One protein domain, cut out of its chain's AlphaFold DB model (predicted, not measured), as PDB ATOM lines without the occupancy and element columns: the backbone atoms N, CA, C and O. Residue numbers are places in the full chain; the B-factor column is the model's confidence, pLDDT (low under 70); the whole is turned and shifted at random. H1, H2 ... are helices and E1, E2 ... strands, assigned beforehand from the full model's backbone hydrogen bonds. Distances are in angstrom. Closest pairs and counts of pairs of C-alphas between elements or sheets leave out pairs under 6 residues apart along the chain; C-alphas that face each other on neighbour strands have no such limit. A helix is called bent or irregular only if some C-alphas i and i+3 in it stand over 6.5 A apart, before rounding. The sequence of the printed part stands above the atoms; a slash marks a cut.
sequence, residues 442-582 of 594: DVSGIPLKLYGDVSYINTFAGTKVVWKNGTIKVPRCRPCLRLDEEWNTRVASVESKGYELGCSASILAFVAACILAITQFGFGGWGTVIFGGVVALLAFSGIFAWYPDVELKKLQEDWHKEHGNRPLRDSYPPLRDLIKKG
ATOM      1  N   ASP A 442      39.969  31.511-101.307       81.75
ATOM      2  CA  ASP A 442      41.134  31.793-102.139       81.75
ATOM      3  C   ASP A 442      42.456  31.650-101.383       81.75
ATOM      4  O   ASP A 442      43.459  31.261-101.976       81.75
ATOM      5  N   VAL A 443      42.490  31.915-100.083       86.62
ATOM      6  CA  VAL A 443      43.718  31.763 -99.292       86.62
ATOM      7  C   VAL A 443      44.011  30.283 -99.036       86.62
ATOM      8  O   VAL A 443      45.161  29.862 -98.999       86.62
ATOM      9  N   SER A 444      42.961  29.475 -98.909       91.19
ATOM     10  CA  SER A 444      43.053  28.063 -98.544       91.19
ATOM     11  C   SER A 444      43.411  27.149 -99.718       91.19
ATOM     12  O   SER A 444      43.832  26.013 -99.484       91.19
ATOM     13  N   GLY A 445      43.224  27.593-100.965       89.25
ATOM     14  CA  GLY A 445      43.504  26.794-102.163       89.25
ATOM     15  C   GLY A 445      44.966  26.341-102.261       89.25
ATOM     16  O   GLY A 445      45.873  27.059-101.856       89.25
ATOM     17  N   ILE A 446      45.203  25.147-102.806       89.69
ATOM     18  CA  ILE A 446      46.551  24.569-102.925       89.69
ATOM     19  C   ILE A 446      47.138  24.950-104.289       89.69
ATOM     20  O   ILE A 446      46.638  24.455-105.304       89.69
ATOM     21  N   PRO A 447      48.179  25.800-104.358       90.88
ATOM     22  CA  PRO A 447      48.860  26.087-105.611       90.88
ATOM     23  C   PRO A 447      49.767  24.912-105.994       90.88
ATOM     24  O   PRO A 447      50.635  24.500-105.230       90.88
ATOM     25  N   LEU A 448      49.575  24.384-107.196       91.50
ATOM     26  CA  LEU A 448      50.393  23.330-107.784       91.50
ATOM     27  C   LEU A 448      51.093  23.891-109.012       91.50
ATOM     28  O   LEU A 448      50.445  24.264-109.993       91.50
ATOM     29  N   LYS A 449      52.422  23.962-108.942       92.69
ATOM     30  CA  LYS A 449      53.255  24.386-110.063       92.69
ATOM     31  C   LYS A 449      53.482  23.220-111.015       92.69
ATOM     32  O   LYS A 449      53.771  22.103-110.583       92.69
ATOM     33  N   LEU A 450      53.328  23.504-112.296       93.00
ATOM     34  CA  LEU A 450      53.409  22.542-113.378       93.00
ATOM     35  C   LEU A 450      54.286  23.112-114.491       93.00
ATOM     36  O   LEU A 450      54.265  24.318-114.750       93.00
ATOM     37  N   TYR A 451      54.984  22.238-115.205       92.12
ATOM     38  CA  TYR A 451      55.658  22.572-116.455       92.12
ATOM     39  C   TYR A 451      55.299  21.571-117.554       92.12
ATOM     40  O   TYR A 451      55.004  20.412-117.281       92.12
ATOM     41  N   GLY A 452      55.306  22.017-118.804       91.69
ATOM     42  CA  GLY A 452      54.940  21.216-119.971       91.69
ATOM     43  C   GLY A 452      55.523  21.802-121.252       91.69
ATOM     44  O   GLY A 452      56.279  22.773-121.207       91.69
ATOM     45  N   ASP A 453      55.186  21.207-122.397       89.50
ATOM     46  CA  ASP A 453      55.713  21.595-123.715       89.50
ATOM     47  C   ASP A 453      57.255  21.671-123.742       89.50
ATOM     48  O   ASP A 453      57.845  22.616-124.273       89.50
ATOM     49  N   VAL A 454      57.922  20.690-123.122       89.06
ATOM     50  CA  VAL A 454      59.388  20.644-123.062       89.06
ATOM     51  C   VAL A 454      59.938  20.313-124.448       89.06
ATOM     52  O   VAL A 454      59.660  19.253-125.006       89.06
ATOM     53  N   SER A 455      60.742  21.218-124.996       86.81
ATOM     54  CA  SER A 455      61.405  21.076-126.290       86.81
ATOM     55  C   SER A 455      62.916  21.214-126.137       86.81
ATOM     56  O   SER A 455      63.410  22.073-125.403       86.81
ATOM     57  N   TYR A 456      63.647  20.350-126.839       88.00
ATOM     58  CA  TYR A 456      65.106  20.312-126.853       88.00
ATOM     59  C   TYR A 456      65.592  20.843-128.197       88.00
ATOM     60  O   TYR A 456      65.388  20.218-129.237       88.00
ATOM     61  N   ILE A 457      66.207  22.021-128.188       86.06
ATOM     62  CA  ILE A 457      66.718  22.685-129.384       86.06
ATOM     63  C   ILE A 457      68.234  22.515-129.394       86.06
ATOM     64  O   ILE A 457      68.939  23.115-128.584       86.06
ATOM     65  N   ASN A 458      68.750  21.704-130.317       78.81
ATOM     66  CA  ASN A 458      70.192  21.558-130.492       78.81
ATOM     67  C   ASN A 458      70.759  22.821-131.143       78.81
ATOM     68  O   ASN A 458      70.400  23.172-132.266       78.81
ATOM     69  N   THR A 459      71.642  23.506-130.428       79.00
ATOM     70  CA  THR A 459      72.394  24.653-130.937       79.00
ATOM     71  C   THR A 459      73.875  24.300-131.010       79.00
ATOM     72  O   THR A 459      74.336  23.373-130.348       79.00
ATOM     73  N   PHE A 460      74.647  25.056-131.792       72.81
ATOM     74  CA  PHE A 460      76.100  24.867-131.894       72.81
ATOM     75  C   PHE A 460      76.828  25.032-130.540       72.81
ATOM     76  O   PHE A 460      77.932  24.530-130.372       72.81
ATOM     77  N   ALA A 461      76.195  25.695-129.565       73.25
ATOM     78  CA  ALA A 461      76.703  25.901-128.208       73.25
ATOM     79  C   ALA A 461      76.157  24.889-127.173       73.25
ATOM     80  O   ALA A 461      76.375  25.074-125.980       73.25
ATOM     81  N   GLY A 462      75.427  23.852-127.606       79.38
ATOM     82  CA  GLY A 462      74.813  22.842-126.736       79.38
ATOM     83  C   GLY A 462      73.294  22.722-126.905       79.38
ATOM     84  O   GLY A 462      72.676  23.388-127.742       79.38
ATOM     85  N   THR A 463      72.667  21.851-126.113       82.12
ATOM     86  CA  THR A 463      71.212  21.634-126.137       82.12
ATOM     87  C   THR A 463      70.503  22.682-125.280       82.12
ATOM     88  O   THR A 463      70.668  22.727-124.065       82.12
ATOM     89  N   LYS A 464      69.672  23.520-125.903       84.56
ATOM     90  CA  LYS A 464      68.817  24.489-125.212       84.56
ATOM     91  C   LYS A 464      67.458  23.861-124.918       84.56
ATOM     92  O   LYS A 464      66.742  23.492-125.847       84.56
ATOM     93  N   VAL A 465      67.082  23.789-123.645       87.25
ATOM     94  CA  VAL A 465      65.763  23.293-123.222       87.25
ATOM     95  C   VAL A 465      64.806  24.468-123.047       87.25
ATOM     96  O   VAL A 465      65.135  25.450-122.384       87.25
ATOM     97  N   VAL A 466      63.629  24.387-123.663       87.81
ATOM     98  CA  VAL A 466      62.562  25.393-123.554       87.81
ATOM     99  C   VAL A 466      61.290  24.696-123.093       87.81
ATOM    100  O   VAL A 466      60.932  23.657-123.638       87.81
ATOM    101  N   TRP A 467      60.605  25.263-122.103       92.50
ATOM    102  CA  TRP A 467      59.357  24.733-121.551       92.50
ATOM    103  C   TRP A 467      58.374  25.864-121.251       92.50
ATOM    104  O   TRP A 467      58.749  27.039-121.199       92.50
ATOM    105  N   LYS A 468      57.113  25.504-121.018       91.06
ATOM    106  CA  LYS A 468      56.103  26.387-120.431       91.06
ATOM    107  C   LYS A 468      55.873  26.008-118.979       91.06
ATOM    108  O   LYS A 468      55.917  24.832-118.636       91.06
ATOM    109  N   ASN A 469      55.607  27.001-118.139       91.69
ATOM    110  CA  ASN A 469      55.181  26.799-116.761       91.69
ATOM    111  C   ASN A 469      53.736  27.281-116.567       91.69
ATOM    112  O   ASN A 469      53.205  28.073-117.346       91.69
ATOM    113  N   GLY A 470      53.082  26.753-115.541       88.25
ATOM    114  CA  GLY A 470      51.714  27.080-115.170       88.25
ATOM    115  C   GLY A 470      51.474  26.756-113.701       88.25
ATOM    116  O   GLY A 470      52.176  25.943-113.108       88.25
ATOM    117  N   THR A 471      50.499  27.413-113.082       90.81
ATOM    118  CA  THR A 471      50.069  27.087-111.717       90.81
ATOM    119  C   THR A 471      48.585  26.774-111.740       90.81
ATOM    120  O   THR A 471      47.782  27.621-112.124       90.81
ATOM    121  N   ILE A 472      48.217  25.564-111.318       88.88
ATOM    122  CA  ILE A 472      46.824  25.204-111.047       88.88
ATOM    123  C   ILE A 472      46.581  25.339-109.555       88.88
ATOM    124  O   ILE A 472      47.312  24.781-108.743       88.88
ATOM    125  N   LYS A 473      45.519  26.046-109.186       90.38
ATOM    126  CA  LYS A 473      45.070  26.141-107.801       90.38
ATOM    127  C   LYS A 473      43.942  25.143-107.567       90.38
ATOM    128  O   LYS A 473      42.885  25.260-108.181       90.38
ATOM    129  N   VAL A 474      44.160  24.168-106.687       92.25
ATOM    130  CA  VAL A 474      43.111  23.229-106.265       92.25
ATOM    131  C   VAL A 474      42.250  23.916-105.199       92.25
ATOM    132  O   VAL A 474      42.786  24.298-104.152       92.25
ATOM    133  N   PRO A 475      40.940  24.104-105.427       92.25
ATOM    134  CA  PRO A 475      40.090  24.842-104.504       92.25
ATOM    135  C   PRO A 475      39.906  24.084-103.190       92.25
ATOM    136  O   PRO A 475      39.610  22.889-103.170       92.25
ATOM    137  N   ARG A 476      40.045  24.787-102.066       92.88
ATOM    138  CA  ARG A 476      39.915  24.222-100.716       92.88
ATOM    139  C   ARG A 476      39.233  25.236 -99.801       92.88
ATOM    140  O   ARG A 476      39.362  26.434-100.012       92.88
ATOM    141  N   CYS A 477      38.481  24.772 -98.809       93.44
ATOM    142  CA  CYS A 477      37.886  25.627 -97.779       93.44
ATOM    143  C   CYS A 477      38.741  25.631 -96.502       93.44
ATOM    144  O   CYS A 477      39.495  24.687 -96.253       93.44
ATOM    145  N   ARG A 478      38.565  26.649 -95.650       92.12
ATOM    146  CA  ARG A 478      39.277  26.765 -94.362       92.12
ATOM    147  C   ARG A 478      39.107  25.553 -93.431       92.12
ATOM    148  O   ARG A 478      40.095  25.144 -92.829       92.12
ATOM    149  N   PRO A 479      37.914  24.934 -93.294       91.38
ATOM    150  CA  PRO A 479      37.778  23.693 -92.531       91.38
ATOM    151  C   PRO A 479      38.687  22.567 -93.035       91.38
ATOM    152  O   PRO A 479      39.363  21.936 -92.234       91.38
ATOM    153  N   CYS A 480      38.762  22.353 -94.352       90.62
ATOM    154  CA  CYS A 480      39.631  21.321 -94.917       90.62
ATOM    155  C   CYS A 480      41.120  21.655 -94.775       90.62
ATOM    156  O   CYS A 480      41.906  20.739 -94.581       90.62
ATOM    157  N   LEU A 481      41.507  22.935 -94.833       92.06
ATOM    158  CA  LEU A 481      42.880  23.352 -94.529       92.06
ATOM    159  C   LEU A 481      43.278  22.941 -93.104       92.06
ATOM    160  O   LEU A 481      44.308  22.301 -92.939       92.06
ATOM    161  N   ARG A 482      42.438  23.243 -92.103       89.94
ATOM    162  CA  ARG A 482      42.708  22.881 -90.700       89.94
ATOM    163  C   ARG A 482      42.851  21.375 -90.505       89.94
ATOM    164  O   ARG A 482      43.741  20.939 -89.789       89.94
ATOM    165  N   LEU A 483      42.011  20.589 -91.177       89.25
ATOM    166  CA  LEU A 483      42.130  19.131 -91.150       89.25
ATOM    167  C   LEU A 483      43.446  18.651 -91.770       89.25
ATOM    168  O   LEU A 483      44.063  17.728 -91.253       89.25
ATOM    169  N   ASP A 484      43.894  19.254 -92.871       87.06
ATOM    170  CA  ASP A 484      45.175  18.886 -93.483       87.06
ATOM    171  C   ASP A 484      46.369  19.298 -92.597       87.06
ATOM    172  O   ASP A 484      47.344  18.557 -92.497       87.06
ATOM    173  N   GLU A 485      46.294  20.451 -91.925       88.38
ATOM    174  CA  GLU A 485      47.299  20.895 -90.944       88.38
ATOM    175  C   GLU A 485      47.363  19.960 -89.731       88.38
ATOM    176  O   GLU A 485      48.451  19.587 -89.281       88.38
ATOM    177  N   GLU A 486      46.206  19.528 -89.229       89.56
ATOM    178  CA  GLU A 486      46.109  18.573 -88.128       89.56
ATOM    179  C   GLU A 486      46.680  17.205 -88.521       89.56
ATOM    180  O   GLU A 486      47.483  16.642 -87.775       89.56
ATOM    181  N   TRP A 487      46.343  16.705 -89.716       87.25
ATOM    182  CA  TRP A 487      46.925  15.479 -90.262       87.25
ATOM    183  C   TRP A 487      48.451  15.555 -90.312       87.25
ATOM    184  O   TRP A 487      49.130  14.688 -89.767       87.25
ATOM    185  N   ASN A 488      48.998  16.623 -90.900       86.88
ATOM    186  CA  ASN A 488      50.446  16.804 -91.014       86.88
ATOM    187  C   ASN A 488      51.126  16.873 -89.641       86.88
ATOM    188  O   ASN A 488      52.212  16.326 -89.462       86.88
ATOM    189  N   THR A 489      50.474  17.495 -88.658       88.62
ATOM    190  CA  THR A 489      50.983  17.559 -87.281       88.62
ATOM    191  C   THR A 489      51.003  16.173 -86.631       88.62
ATOM    192  O   THR A 489      51.988  15.807 -85.988       88.62
ATOM    193  N   ARG A 490      49.955  15.360 -86.837       88.25
ATOM    194  CA  ARG A 490      49.904  13.976 -86.337       88.25
ATOM    195  C   ARG A 490      50.968  13.098 -87.010       88.25
ATOM    196  O   ARG A 490      51.675  12.386 -86.300       88.25
ATOM    197  N   VAL A 491      51.146  13.202 -88.328       87.19
ATOM    198  CA  VAL A 491      52.191  12.481 -89.084       87.19
ATOM    199  C   VAL A 491      53.590  12.851 -88.588       87.19
ATOM    200  O   VAL A 491      54.352  11.962 -88.213       87.19
ATOM    201  N   ALA A 492      53.900  14.145 -88.472       85.81
ATOM    202  CA  ALA A 492      55.186  14.607 -87.947       85.81
ATOM    203  C   ALA A 492      55.438  14.106 -86.511       85.81
ATOM    204  O   ALA A 492      56.563  13.755 -86.147       85.81
ATOM    205  N   SER A 493      54.386  14.004 -85.688       88.19
ATOM    206  CA  SER A 493      54.500  13.428 -84.344       88.19
ATOM    207  C   SER A 493      54.871  11.937 -84.365       88.19
ATOM    208  O   SER A 493      55.648  11.491 -83.526       88.19
ATOM    209  N   VAL A 494      54.371  11.165 -85.336       87.44
ATOM    210  CA  VAL A 494      54.709   9.742 -85.498       87.44
ATOM    211  C   VAL A 494      56.144   9.580 -85.999       87.44
ATOM    212  O   VAL A 494      56.897   8.777 -85.447       87.44
ATOM    213  N   GLU A 495      56.549  10.377 -86.988       83.94
ATOM    214  CA  GLU A 495      57.916  10.364 -87.521       83.94
ATOM    215  C   GLU A 495      58.947  10.755 -86.449       83.94
ATOM    216  O   GLU A 495      59.952  10.065 -86.278       83.94
ATOM    217  N   SER A 496      58.669  11.806 -85.666       85.69
ATOM    218  CA  SER A 496      59.543  12.228 -84.560       85.69
ATOM    219  C   SER A 496      59.677  11.157 -83.470       85.69
ATOM    220  O   SER A 496      60.790  10.877 -83.032       85.69
ATOM    221  N   LYS A 497      58.588  10.466 -83.100       86.31
ATOM    222  CA  LYS A 497      58.643   9.323 -82.171       86.31
ATOM    223  C   LYS A 497      59.447   8.153 -82.729       86.31
ATOM    224  O   LYS A 497      60.198   7.525 -81.986       86.31
ATOM    225  N   GLY A 498      59.318   7.865 -84.026       84.31
ATOM    226  CA  GLY A 498      60.133   6.850 -84.696       84.31
ATOM    227  C   GLY A 498      61.625   7.172 -84.617       84.31
ATOM    228  O   GLY A 498      62.434   6.290 -84.327       84.31
ATOM    229  N   TYR A 499      61.980   8.447 -84.787       84.19
ATOM    230  CA  TYR A 499      63.344   8.937 -84.602       84.19
ATOM    231  C   TYR A 499      63.834   8.794 -83.152       84.19
ATOM    232  O   TYR A 499      64.901   8.223 -82.927       84.19
ATOM    233  N   GLU A 500      63.050   9.234 -82.163       85.31
ATOM    234  CA  GLU A 500      63.403   9.131 -80.737       85.31
ATOM    235  C   GLU A 500      63.592   7.675 -80.280       85.31
ATOM    236  O   GLU A 500      64.567   7.353 -79.588       85.31
ATOM    237  N   LEU A 501      62.690   6.777 -80.693       84.62
ATOM    238  CA  LEU A 501      62.772   5.342 -80.406       84.62
ATOM    239  C   LEU A 501      63.979   4.700 -81.090       84.62
ATOM    240  O   LEU A 501      64.693   3.921 -80.456       84.62
ATOM    241  N   GLY A 502      64.235   5.063 -82.350       81.12
ATOM    242  CA  GLY A 502      65.421   4.636 -83.084       81.12
ATOM    243  C   GLY A 502      66.698   5.033 -82.345       81.12
ATOM    244  O   GLY A 502      67.512   4.169 -82.027       81.12
ATOM    245  N   CYS A 503      66.853   6.317 -82.003       83.69
ATOM    246  CA  CYS A 503      68.018   6.823 -81.272       83.69
ATOM    247  C   CYS A 503      68.205   6.106 -79.928       83.69
ATOM    248  O   CYS A 503      69.316   5.683 -79.603       83.69
ATOM    249  N   SER A 504      67.125   5.932 -79.164       83.62
ATOM    250  CA  SER A 504      67.164   5.283 -77.848       83.62
ATOM    251  C   SER A 504      67.611   3.822 -77.943       83.62
ATOM    252  O   SER A 504      68.469   3.383 -77.174       83.62
ATOM    253  N   ALA A 505      67.088   3.076 -78.919       82.06
ATOM    254  CA  ALA A 505      67.466   1.687 -79.155       82.06
ATOM    255  C   ALA A 505      68.935   1.547 -79.586       82.06
ATOM    256  O   ALA A 505      69.634   0.650 -79.116       82.06
ATOM    257  N   SER A 506      69.430   2.459 -80.425       81.00
ATOM    258  CA  SER A 506      70.833   2.478 -80.852       81.00
ATOM    259  C   SER A 506      71.791   2.782 -79.714       81.00
ATOM    260  O   SER A 506      72.815   2.115 -79.584       81.00
ATOM    261  N   ILE A 507      71.452   3.753 -78.862       83.81
ATOM    262  CA  ILE A 507      72.253   4.077 -77.678       83.81
ATOM    263  C   ILE A 507      72.302   2.866 -76.742       83.81
ATOM    264  O   ILE A 507      73.386   2.482 -76.311       83.81
ATOM    265  N   LEU A 508      71.164   2.216 -76.477       84.31
ATOM    266  CA  LEU A 508      71.110   1.015 -75.637       84.31
ATOM    267  C   LEU A 508      71.942  -0.138 -76.211       84.31
ATOM    268  O   LEU A 508      72.709  -0.756 -75.474       84.31
ATOM    269  N   ALA A 509      71.840  -0.402 -77.516       80.19
ATOM    270  CA  ALA A 509      72.626  -1.437 -78.188       80.19
ATOM    271  C   ALA A 509      74.135  -1.145 -78.124       80.19
ATOM    272  O   ALA A 509      74.931  -2.043 -77.845       80.19
ATOM    273  N   PHE A 510      74.526   0.116 -78.318       80.50
ATOM    274  CA  PHE A 510      75.919   0.542 -78.232       80.50
ATOM    275  C   PHE A 510      76.467   0.428 -76.802       80.50
ATOM    276  O   PHE A 510      77.525  -0.161 -76.591       80.50
ATOM    277  N   VAL A 511      75.722   0.916 -75.805       83.25
ATOM    278  CA  VAL A 511      76.095   0.817 -74.384       83.25
ATOM    279  C   VAL A 511      76.217  -0.644 -73.953       83.25
ATOM    280  O   VAL A 511      77.206  -1.008 -73.314       83.25
ATOM    281  N   ALA A 512      75.270  -1.504 -74.340       81.19
ATOM    282  CA  ALA A 512      75.328  -2.934 -74.049       81.19
ATOM    283  C   ALA A 512      76.584  -3.587 -74.649       81.19
ATOM    284  O   ALA A 512      77.262  -4.356 -73.966       81.19
ATOM    285  N   ALA A 513      76.941  -3.236 -75.888       79.38
ATOM    286  CA  ALA A 513      78.156  -3.728 -76.525       79.38
ATOM    287  C   ALA A 513      79.434  -3.239 -75.828       79.38
ATOM    288  O   ALA A 513      80.362  -4.025 -75.640       79.38
ATOM    289  N   CYS A 514      79.480  -1.980 -75.382       77.12
ATOM    290  CA  CYS A 514      80.592  -1.459 -74.586       77.12
ATOM    291  C   CYS A 514      80.738  -2.194 -73.242       77.12
ATOM    292  O   CYS A 514      81.850  -2.559 -72.865       77.12
ATOM    293  N   ILE A 515      79.636  -2.458 -72.532       81.19
ATOM    294  CA  ILE A 515      79.650  -3.201 -71.259       81.19
ATOM    295  C   ILE A 515      80.147  -4.643 -71.470       81.19
ATOM    296  O   ILE A 515      80.978  -5.136 -70.702       81.19
ATOM    297  N   LEU A 516      79.686  -5.312 -72.531       77.25
ATOM    298  CA  LEU A 516      80.148  -6.649 -72.925       77.25
ATOM    299  C   LEU A 516      81.645  -6.670 -73.262       77.25
ATOM    300  O   LEU A 516      82.362  -7.559 -72.805       77.25
ATOM    301  N   ALA A 517      82.129  -5.667 -74.000       73.81
ATOM    302  CA  ALA A 517      83.542  -5.526 -74.339       73.81
ATOM    303  C   ALA A 517      84.424  -5.428 -73.082       73.81
ATOM    304  O   ALA A 517      85.434  -6.124 -72.970       73.81
ATOM    305  N   ILE A 518      84.006  -4.599 -72.117       76.56
ATOM    306  CA  ILE A 518      84.737  -4.351 -70.866       76.56
ATOM    307  C   ILE A 518      84.761  -5.599 -69.974       76.56
ATOM    308  O   ILE A 518      85.805  -5.935 -69.419       76.56
ATOM    309  N   THR A 519      83.626  -6.287 -69.829       75.31
ATOM    310  CA  THR A 519      83.467  -7.386 -68.858       75.31
ATOM    311  C   THR A 519      84.086  -8.709 -69.306       75.31
ATOM    312  O   THR A 519      84.519  -9.478 -68.453       75.31
ATOM    313  N   GLN A 520      84.143  -8.985 -70.614       70.94
ATOM    314  CA  GLN A 520      84.582 -10.288 -71.139       70.94
ATOM    315  C   GLN A 520      86.012 -10.290 -71.705       70.94
ATOM    316  O   GLN A 520      86.670 -11.326 -71.668       70.94
ATOM    317  N   PHE A 521      86.514  -9.161 -72.224       64.69
ATOM    318  CA  PHE A 521      87.752  -9.145 -73.028       64.69
ATOM    319  C   PHE A 521      88.820  -8.136 -72.569       64.69
ATOM    320  O   PHE A 521      89.921  -8.115 -73.126       64.69
ATOM    321  N   GLY A 522      88.538  -7.298 -71.565       65.25
ATOM    322  CA  GLY A 522      89.458  -6.242 -71.123       65.25
ATOM    323  C   GLY A 522      89.794  -5.221 -72.228       65.25
ATOM    324  O   GLY A 522      89.047  -5.049 -73.190       65.25
ATOM    325  N   PHE A 523      90.943  -4.539 -72.122       57.81
ATOM    326  CA  PHE A 523      91.360  -3.455 -73.040       57.81
ATOM    327  C   PHE A 523      91.605  -3.881 -74.512       57.81
ATOM    328  O   PHE A 523      91.861  -3.024 -75.358       57.81
ATOM    329  N   GLY A 524      91.511  -5.177 -74.847       57.59
ATOM    330  CA  GLY A 524      91.680  -5.710 -76.209       57.59
ATOM    331  C   GLY A 524      90.388  -5.859 -77.033       57.59
ATOM    332  O   GLY A 524      90.452  -6.262 -78.191       57.59
ATOM    333  N   GLY A 525      89.213  -5.545 -76.475       60.72
ATOM    334  CA  GLY A 525      87.893  -5.882 -77.038       60.72
ATOM    335  C   GLY A 525      87.349  -5.015 -78.188       60.72
ATOM    336  O   GLY A 525      86.143  -5.044 -78.433       60.72
ATOM    337  N   TRP A 526      88.167  -4.248 -78.913       67.44
ATOM    338  CA  TRP A 526      87.691  -3.272 -79.916       67.44
ATOM    339  C   TRP A 526      86.764  -3.856 -80.999       67.44
ATOM    340  O   TRP A 526      85.828  -3.183 -81.431       67.44
ATOM    341  N   GLY A 527      86.949  -5.123 -81.385       71.88
ATOM    342  CA  GLY A 527      86.066  -5.804 -82.342       71.88
ATOM    343  C   GLY A 527      84.608  -5.915 -81.871       71.88
ATOM    344  O   GLY A 527      83.690  -5.780 -82.678       71.88
ATOM    345  N   THR A 528      84.376  -6.073 -80.564       70.56
ATOM    346  CA  THR A 528      83.018  -6.139 -79.991       70.56
ATOM    347  C   THR A 528      82.323  -4.777 -79.958       70.56
ATOM    348  O   THR A 528      81.116  -4.705 -80.172       70.56
ATOM    349  N   VAL A 529      83.079  -3.685 -79.797       73.12
ATOM    350  CA  VAL A 529      82.547  -2.313 -79.862       73.12
ATOM    351  C   VAL A 529      82.165  -1.941 -81.297       73.12
ATOM    352  O   VAL A 529      81.096  -1.378 -81.514       73.12
ATOM    353  N   ILE A 530      82.989  -2.302 -82.289       76.56
ATOM    354  CA  ILE A 530      82.676  -2.075 -83.712       76.56
ATOM    355  C   ILE A 530      81.426  -2.864 -84.115       76.56
ATOM    356  O   ILE A 530      80.507  -2.299 -84.707       76.56
ATOM    357  N   PHE A 531      81.357  -4.147 -83.752       76.44
ATOM    358  CA  PHE A 531      80.178  -4.972 -84.010       76.44
ATOM    359  C   PHE A 531      78.929  -4.403 -83.319       76.44
ATOM    360  O   PHE A 531      77.874  -4.294 -83.940       76.44
ATOM    361  N   GLY A 532      79.063  -3.942 -82.074       71.75
ATOM    362  CA  GLY A 532      78.017  -3.223 -81.349       71.75
ATOM    363  C   GLY A 532      77.535  -1.951 -82.042       71.75
ATOM    364  O   GLY A 532      76.334  -1.710 -82.111       71.75
ATOM    365  N   GLY A 533      78.454  -1.167 -82.608       75.19
ATOM    366  CA  GLY A 533      78.131   0.015 -83.409       75.19
ATOM    367  C   GLY A 533      77.340  -0.327 -84.674       75.19
ATOM    368  O   GLY A 533      76.361   0.347 -84.987       75.19
ATOM    369  N   VAL A 534      77.698  -1.414 -85.364       79.94
ATOM    370  CA  VAL A 534      76.941  -1.902 -86.530       79.94
ATOM    371  C   VAL A 534      75.544  -2.373 -86.118       79.94
ATOM    372  O   VAL A 534      74.563  -1.997 -86.756       79.94
ATOM    373  N   VAL A 535      75.422  -3.134 -85.027       77.94
ATOM    374  CA  VAL A 535      74.120  -3.574 -84.495       77.94
ATOM    375  C   VAL A 535      73.260  -2.379 -84.069       77.94
ATOM    376  O   VAL A 535      72.068  -2.355 -84.362       77.94
ATOM    377  N   ALA A 536      73.853  -1.353 -83.456       77.25
ATOM    378  CA  ALA A 536      73.163  -0.121 -83.087       77.25
ATOM    379  C   ALA A 536      72.646   0.660 -84.308       77.25
ATOM    380  O   ALA A 536      71.525   1.171 -84.270       77.25
ATOM    381  N   LEU A 537      73.418   0.721 -85.399       77.69
ATOM    382  CA  LEU A 537      72.997   1.339 -86.662       77.69
ATOM    383  C   LEU A 537      71.884   0.544 -87.356       77.69
ATOM    384  O   LEU A 537      70.939   1.134 -87.876       77.69
ATOM    385  N   LEU A 538      71.958  -0.788 -87.339       80.44
ATOM    386  CA  LEU A 538      70.900  -1.641 -87.886       80.44
ATOM    387  C   LEU A 538      69.612  -1.541 -87.061       80.44
ATOM    388  O   LEU A 538      68.531  -1.456 -87.637       80.44
ATOM    389  N   ALA A 539      69.717  -1.480 -85.732       77.00
ATOM    390  CA  ALA A 539      68.580  -1.237 -84.849       77.00
ATOM    391  C   ALA A 539      67.965   0.153 -85.082       77.00
ATOM    392  O   ALA A 539      66.741   0.260 -85.159       77.00
ATOM    393  N   PHE A 540      68.801   1.186 -85.283       80.06
ATOM    394  CA  PHE A 540      68.347   2.526 -85.671       80.06
ATOM    395  C   PHE A 540      67.519   2.450 -86.949       80.06
ATOM    396  O   PHE A 540      66.356   2.829 -86.968       80.06
ATOM    397  N   SER A 541      68.131   1.927 -88.014       78.00
ATOM    398  CA  SER A 541      67.547   1.903 -89.349       78.00
ATOM    399  C   SER A 541      66.285   1.048 -89.397       78.00
ATOM    400  O   SER A 541      65.335   1.426 -90.075       78.00
ATOM    401  N   GLY A 542      66.261  -0.074 -88.675       80.81
ATOM    402  CA  GLY A 542      65.099  -0.949 -88.580       80.81
ATOM    403  C   GLY A 542      63.924  -0.271 -87.881       80.81
ATOM    404  O   GLY A 542      62.834  -0.237 -88.439       80.81
ATOM    405  N   ILE A 543      64.136   0.314 -86.698       81.44
ATOM    406  CA  ILE A 543      63.062   0.962 -85.925       81.44
ATOM    407  C   ILE A 543      62.610   2.262 -86.594       81.44
ATOM    408  O   ILE A 543      61.409   2.497 -86.705       81.44
ATOM    409  N   PHE A 544      63.549   3.061 -87.101       77.94
ATOM    410  CA  PHE A 544      63.261   4.304 -87.814       77.94
ATOM    411  C   PHE A 544      62.437   4.071 -89.086       77.94
ATOM    412  O   PHE A 544      61.572   4.880 -89.396       77.94
ATOM    413  N   ALA A 545      62.663   2.969 -89.811       78.88
ATOM    414  CA  ALA A 545      61.872   2.636 -90.996       78.88
ATOM    415  C   ALA A 545      60.549   1.928 -90.652       78.88
ATOM    416  O   ALA A 545      59.520   2.205 -91.262       78.88
ATOM    417  N   TRP A 546      60.563   1.006 -89.685       85.44
ATOM    418  CA  TRP A 546      59.416   0.147 -89.381       85.44
ATOM    419  C   TRP A 546      58.341   0.842 -88.543       85.44
ATOM    420  O   TRP A 546      57.154   0.697 -88.833       85.44
ATOM    421  N   TYR A 547      58.734   1.602 -87.515       85.81
ATOM    422  CA  TYR A 547      57.780   2.217 -86.590       85.81
ATOM    423  C   TYR A 547      56.852   3.229 -87.286       85.81
ATOM    424  O   TYR A 547      55.636   3.097 -87.130       85.81
ATOM    425  N   PRO A 548      57.358   4.179 -88.107       83.44
ATOM    426  CA  PRO A 548      56.483   5.078 -88.847       83.44
ATOM    427  C   PRO A 548      55.580   4.329 -89.827       83.44
ATOM    428  O   PRO A 548      54.408   4.654 -89.897       83.44
ATOM    429  N   ASP A 549      56.057   3.301 -90.537       83.88
ATOM    430  CA  ASP A 549      55.220   2.593 -91.521       83.88
ATOM    431  C   ASP A 549      54.003   1.902 -90.878       83.88
ATOM    432  O   ASP A 549      52.887   1.988 -91.394       83.88
ATOM    433  N   VAL A 550      54.181   1.257 -89.720       86.69
ATOM    434  CA  VAL A 550      53.074   0.604 -88.999       86.69
ATOM    435  C   VAL A 550      52.116   1.634 -88.404       86.69
ATOM    436  O   VAL A 550      50.898   1.527 -88.577       86.69
ATOM    437  N   GLU A 551      52.648   2.644 -87.717       88.62
ATOM    438  CA  GLU A 551      51.814   3.593 -86.983       88.62
ATOM    439  C   GLU A 551      51.134   4.601 -87.921       88.62
ATOM    440  O   GLU A 551      49.991   4.979 -87.676       88.62
ATOM    441  N   LEU A 552      51.762   4.971 -89.045       87.12
ATOM    442  CA  LEU A 552      51.137   5.802 -90.080       87.12
ATOM    443  C   LEU A 552      49.987   5.073 -90.772       87.12
ATOM    444  O   LEU A 552      48.961   5.701 -91.019       87.12
ATOM    445  N   LYS A 553      50.103   3.763 -91.038       87.94
ATOM    446  CA  LYS A 553      48.987   2.971 -91.589       87.94
ATOM    447  C   LYS A 553      47.787   2.981 -90.649       87.94
ATOM    448  O   LYS A 553      46.674   3.275 -91.078       87.94
ATOM    449  N   LYS A 554      48.021   2.737 -89.359       89.25
ATOM    450  CA  LYS A 554      46.971   2.776 -88.336       89.25
ATOM    451  C   LYS A 554      46.363   4.175 -88.193       89.25
ATOM    452  O   LYS A 554      45.145   4.324 -88.217       89.25
ATOM    453  N   LEU A 555      47.209   5.203 -88.119       87.50
ATOM    454  CA  LEU A 555      46.788   6.601 -88.068       87.50
ATOM    455  C   LEU A 555      45.941   6.972 -89.294       87.50
ATOM    456  O   LEU A 555      44.939   7.668 -89.155       87.50
ATOM    457  N   GLN A 556      46.314   6.494 -90.481       86.06
ATOM    458  CA  GLN A 556      45.583   6.721 -91.724       86.06
ATOM    459  C   GLN A 556      44.212   6.033 -91.721       86.06
ATOM    460  O   GLN A 556      43.224   6.647 -92.124       86.06
ATOM    461  N   GLU A 557      44.122   4.787 -91.248       86.81
ATOM    462  CA  GLU A 557      42.844   4.080 -91.096       86.81
ATOM    463  C   GLU A 557      41.898   4.804 -90.132       86.81
ATOM    464  O   GLU A 557      40.727   5.016 -90.458       86.81
ATOM    465  N   ASP A 558      42.400   5.214 -88.968       87.25
ATOM    466  CA  ASP A 558      41.610   5.931 -87.964       87.25
ATOM    467  C   ASP A 558      41.165   7.301 -88.486       87.25
ATOM    468  O   ASP A 558      39.999   7.681 -88.355       87.25
ATOM    469  N   TRP A 559      42.053   8.004 -89.188       84.50
ATOM    470  CA  TRP A 559      41.739   9.276 -89.826       84.50
ATOM    471  C   TRP A 559      40.642   9.153 -90.887       84.50
ATOM    472  O   TRP A 559      39.727   9.978 -90.930       84.50
ATOM    473  N   HIS A 560      40.692   8.109 -91.721       84.81
ATOM    474  CA  HIS A 560      39.654   7.830 -92.712       84.81
ATOM    475  C   HIS A 560      38.311   7.453 -92.079       84.81
ATOM    476  O   HIS A 560      37.272   7.837 -92.620       84.81
ATOM    477  N   LYS A 561      38.301   6.744 -90.943       86.25
ATOM    478  CA  LYS A 561      37.064   6.457 -90.194       86.25
ATOM    479  C   LYS A 561      36.445   7.726 -89.618       86.25
ATOM    480  O   LYS A 561      35.234   7.898 -89.694       86.25
ATOM    481  N   GLU A 562      37.270   8.607 -89.060       85.06
ATOM    482  CA  GLU A 562      36.814   9.819 -88.375       85.06
ATOM    483  C   GLU A 562      36.355  10.911 -89.363       85.06
ATOM    484  O   GLU A 562      35.369  11.600 -89.115       85.06
ATOM    485  N   HIS A 563      37.020  11.038 -90.518       81.44
ATOM    486  CA  HIS A 563      36.821  12.162 -91.449       81.44
ATOM    487  C   HIS A 563      36.319  11.760 -92.844       81.44
ATOM    488  O   HIS A 563      36.175  12.617 -93.723       81.44
ATOM    489  N   GLY A 564      36.063  10.470 -93.070       80.56
ATOM    490  CA  GLY A 564      35.657   9.923 -94.360       80.56
ATOM    491  C   GLY A 564      36.787   9.853 -95.395       80.56
ATOM    492  O   GLY A 564      37.905  10.350 -95.210       80.56
ATOM    493  N   ASN A 565      36.494   9.219 -96.533       78.88
ATOM    494  CA  ASN A 565      37.438   9.121 -97.644       78.88
ATOM    495  C   ASN A 565      37.405  10.414 -98.476       78.88
ATOM    496  O   ASN A 565      36.415  10.704 -99.152       78.88
ATOM    497  N   ARG A 566      38.472  11.213 -98.398       77.75
ATOM    498  CA  ARG A 566      38.575  12.506 -99.086       77.75
ATOM    499  C   ARG A 566      39.307  12.346-100.423       77.75
ATOM    500  O   ARG A 566      40.287  11.607-100.492       77.75
ATOM    501  N   PRO A 567      38.881  13.047-101.489       80.81
ATOM    502  CA  PRO A 567      39.542  12.961-102.782       80.81
ATOM    503  C   PRO A 567      40.958  13.542-102.705       80.81
ATOM    504  O   PRO A 567      41.192  14.594-102.106       80.81
ATOM    505  N   LEU A 568      41.902  12.867-103.359       84.19
ATOM    506  CA  LEU A 568      43.297  13.297-103.434       84.19
ATOM    507  C   LEU A 568      43.419  14.577-104.267       84.19
ATOM    508  O   LEU A 568      42.695  14.755-105.253       84.19
ATOM    509  N   ARG A 569      44.377  15.449-103.936       84.75
ATOM    510  CA  ARG A 569      44.651  16.652-104.745       84.75
ATOM    511  C   ARG A 569      45.007  16.291-106.195       84.75
ATOM    512  O   ARG A 569      44.544  16.951-107.115       84.75
ATOM    513  N   ASP A 570      45.726  15.183-106.387       83.56
ATOM    514  CA  ASP A 570      46.194  14.700-107.694       83.56
ATOM    515  C   ASP A 570      45.045  14.143-108.557       83.56
ATOM    516  O   ASP A 570      45.181  13.968-109.766       83.56
ATOM    517  N   SER A 571      43.881  13.899-107.942       87.31
ATOM    518  CA  SER A 571      42.654  13.495-108.636       87.31
ATOM    519  C   SER A 571      41.798  14.678-109.109       87.31
ATOM    520  O   SER A 571      40.744  14.459-109.707       87.31
ATOM    521  N   TYR A 572      42.241  15.923-108.884       89.88
ATOM    522  CA  TYR A 572      41.554  17.120-109.371       89.88
ATOM    523  C   TYR A 572      41.504  17.126-110.916       89.88
ATOM    524  O   TYR A 572      42.565  17.097-111.543       89.88
ATOM    525  N   PRO A 573      40.322  17.164-111.566       89.06
ATOM    526  CA  PRO A 573      40.211  16.927-113.006       89.06
ATOM    527  C   PRO A 573      41.052  17.874-113.875       89.06
ATOM    528  O   PRO A 573      41.800  17.360-114.707       89.06
ATOM    529  N   PRO A 574      41.065  19.208-113.643       88.25
ATOM    530  CA  PRO A 574      41.906  20.115-114.432       88.25
ATOM    531  C   PRO A 574      43.401  19.784-114.356       88.25
ATOM    532  O   PRO A 574      44.128  19.918-115.337       88.25
ATOM    533  N   LEU A 575      43.861  19.317-113.193       89.50
ATOM    534  CA  LEU A 575      45.236  18.872-112.990       89.50
ATOM    535  C   LEU A 575      45.505  17.555-113.721       89.50
ATOM    536  O   LEU A 575      46.493  17.440-114.444       89.50
ATOM    537  N   ARG A 576      44.602  16.579-113.587       90.94
ATOM    538  CA  ARG A 576      44.707  15.278-114.257       90.94
ATOM    539  C   ARG A 576      44.758  15.424-115.778       90.94
ATOM    540  O   ARG A 576      45.511  14.704-116.431       90.94
ATOM    541  N   ASP A 577      43.991  16.352-116.339       88.38
ATOM    542  CA  ASP A 577      43.970  16.610-117.777       88.38
ATOM    543  C   ASP A 577      45.268  17.251-118.282       88.38
ATOM    544  O   ASP A 577      45.732  16.894-119.365       88.38
ATOM    545  N   LEU A 578      45.901  18.138-117.504       88.88
ATOM    546  CA  LEU A 578      47.240  18.638-117.837       88.88
ATOM    547  C   LEU A 578      48.293  17.529-117.767       88.88
ATOM    548  O   LEU A 578      49.104  17.407-118.684       88.88
ATOM    549  N   ILE A 579      48.247  16.678-116.739       90.69
ATOM    550  CA  ILE A 579      49.177  15.547-116.608       90.69
ATOM    551  C   ILE A 579      49.035  14.585-117.795       90.69
ATOM    552  O   ILE A 579      50.033  14.196-118.398       90.69
ATOM    553  N   LYS A 580      47.803  14.266-118.217       90.50
ATOM    554  CA  LYS A 580      47.551  13.466-119.434       90.50
ATOM    555  C   LYS A 580      48.113  14.108-120.706       90.50
ATOM    556  O   LYS A 580      48.489  13.389-121.625       90.50
ATOM    557  N   LYS A 581      48.174  15.442-120.766       90.44
ATOM    558  CA  LYS A 581      48.780  16.211-121.868       90.44
ATOM    559  C   LYS A 581      50.309  16.310-121.770       90.44
ATOM    560  O   LYS A 581      50.909  17.043-122.549       90.44
ATOM    561  N   GLY A 582      50.944  15.600-120.836       89.81
ATOM    562  CA  GLY A 582      52.401  15.562-120.682       89.81
ATOM    563  C   GLY A 582      52.978  16.657-119.785       89.81
ATOM    564  O   GLY A 582      54.186  16.880-119.809       89.81
TER     565      GLY A 582
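This is residues 442 to 582 of the 594 residues of an uncharacterized protein of Anaerolineaceae bacterium (UniProt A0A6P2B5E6). A long strand hairpin, E1 and E2, and a long helical hairpin, H1 and H2, meet near their ends as a V, with short H3 folded back on the strands. The printed part has 141 residues with five named elements, E1, E2, H1, H2, H3; sheet E1 - E2 is antiparallel, the class mixed. It is extended, radius of gyration of the C-alphas 25.1 A, spanning 68 by 58 by 23 A.

E1, residues 442 to 459, 43.1 A, begins at C-alpha 442 (41.134, 31.793, -102.139); E2, 462 to 476, is 43.6 A. H1, 478 to 524, 64.3 A, is irregular: C-alphas 520 and 523 are 9.8 A apart. H2, 526 to 563, is 54.4 A; H3, 573 to 580, ends at C-alpha 580 (47.551, 13.466, -119.434).

In hairpin E1 and E2, N 446 and O 474 are 2.9 A apart. The closest C-alphas of E2 and H3, Ile 472 and Leu 575, are 6.8 A apart. H1 and H2 touch, closest C-alphas Ser 506 and Ala 536, 4.1 A, at a shallow tilt of 21 degrees, opposite ways. O i to N i+4 pairs are within hydrogen-bond range throughout H3, 40 of 43 in H1, 32 of 34 in H2.

The farthest C-alphas, Phe 460 and Thr 519, are 71.2 A apart. The printed part has no cut and no long link; pLDDT is under 70 at residues 521 to 526.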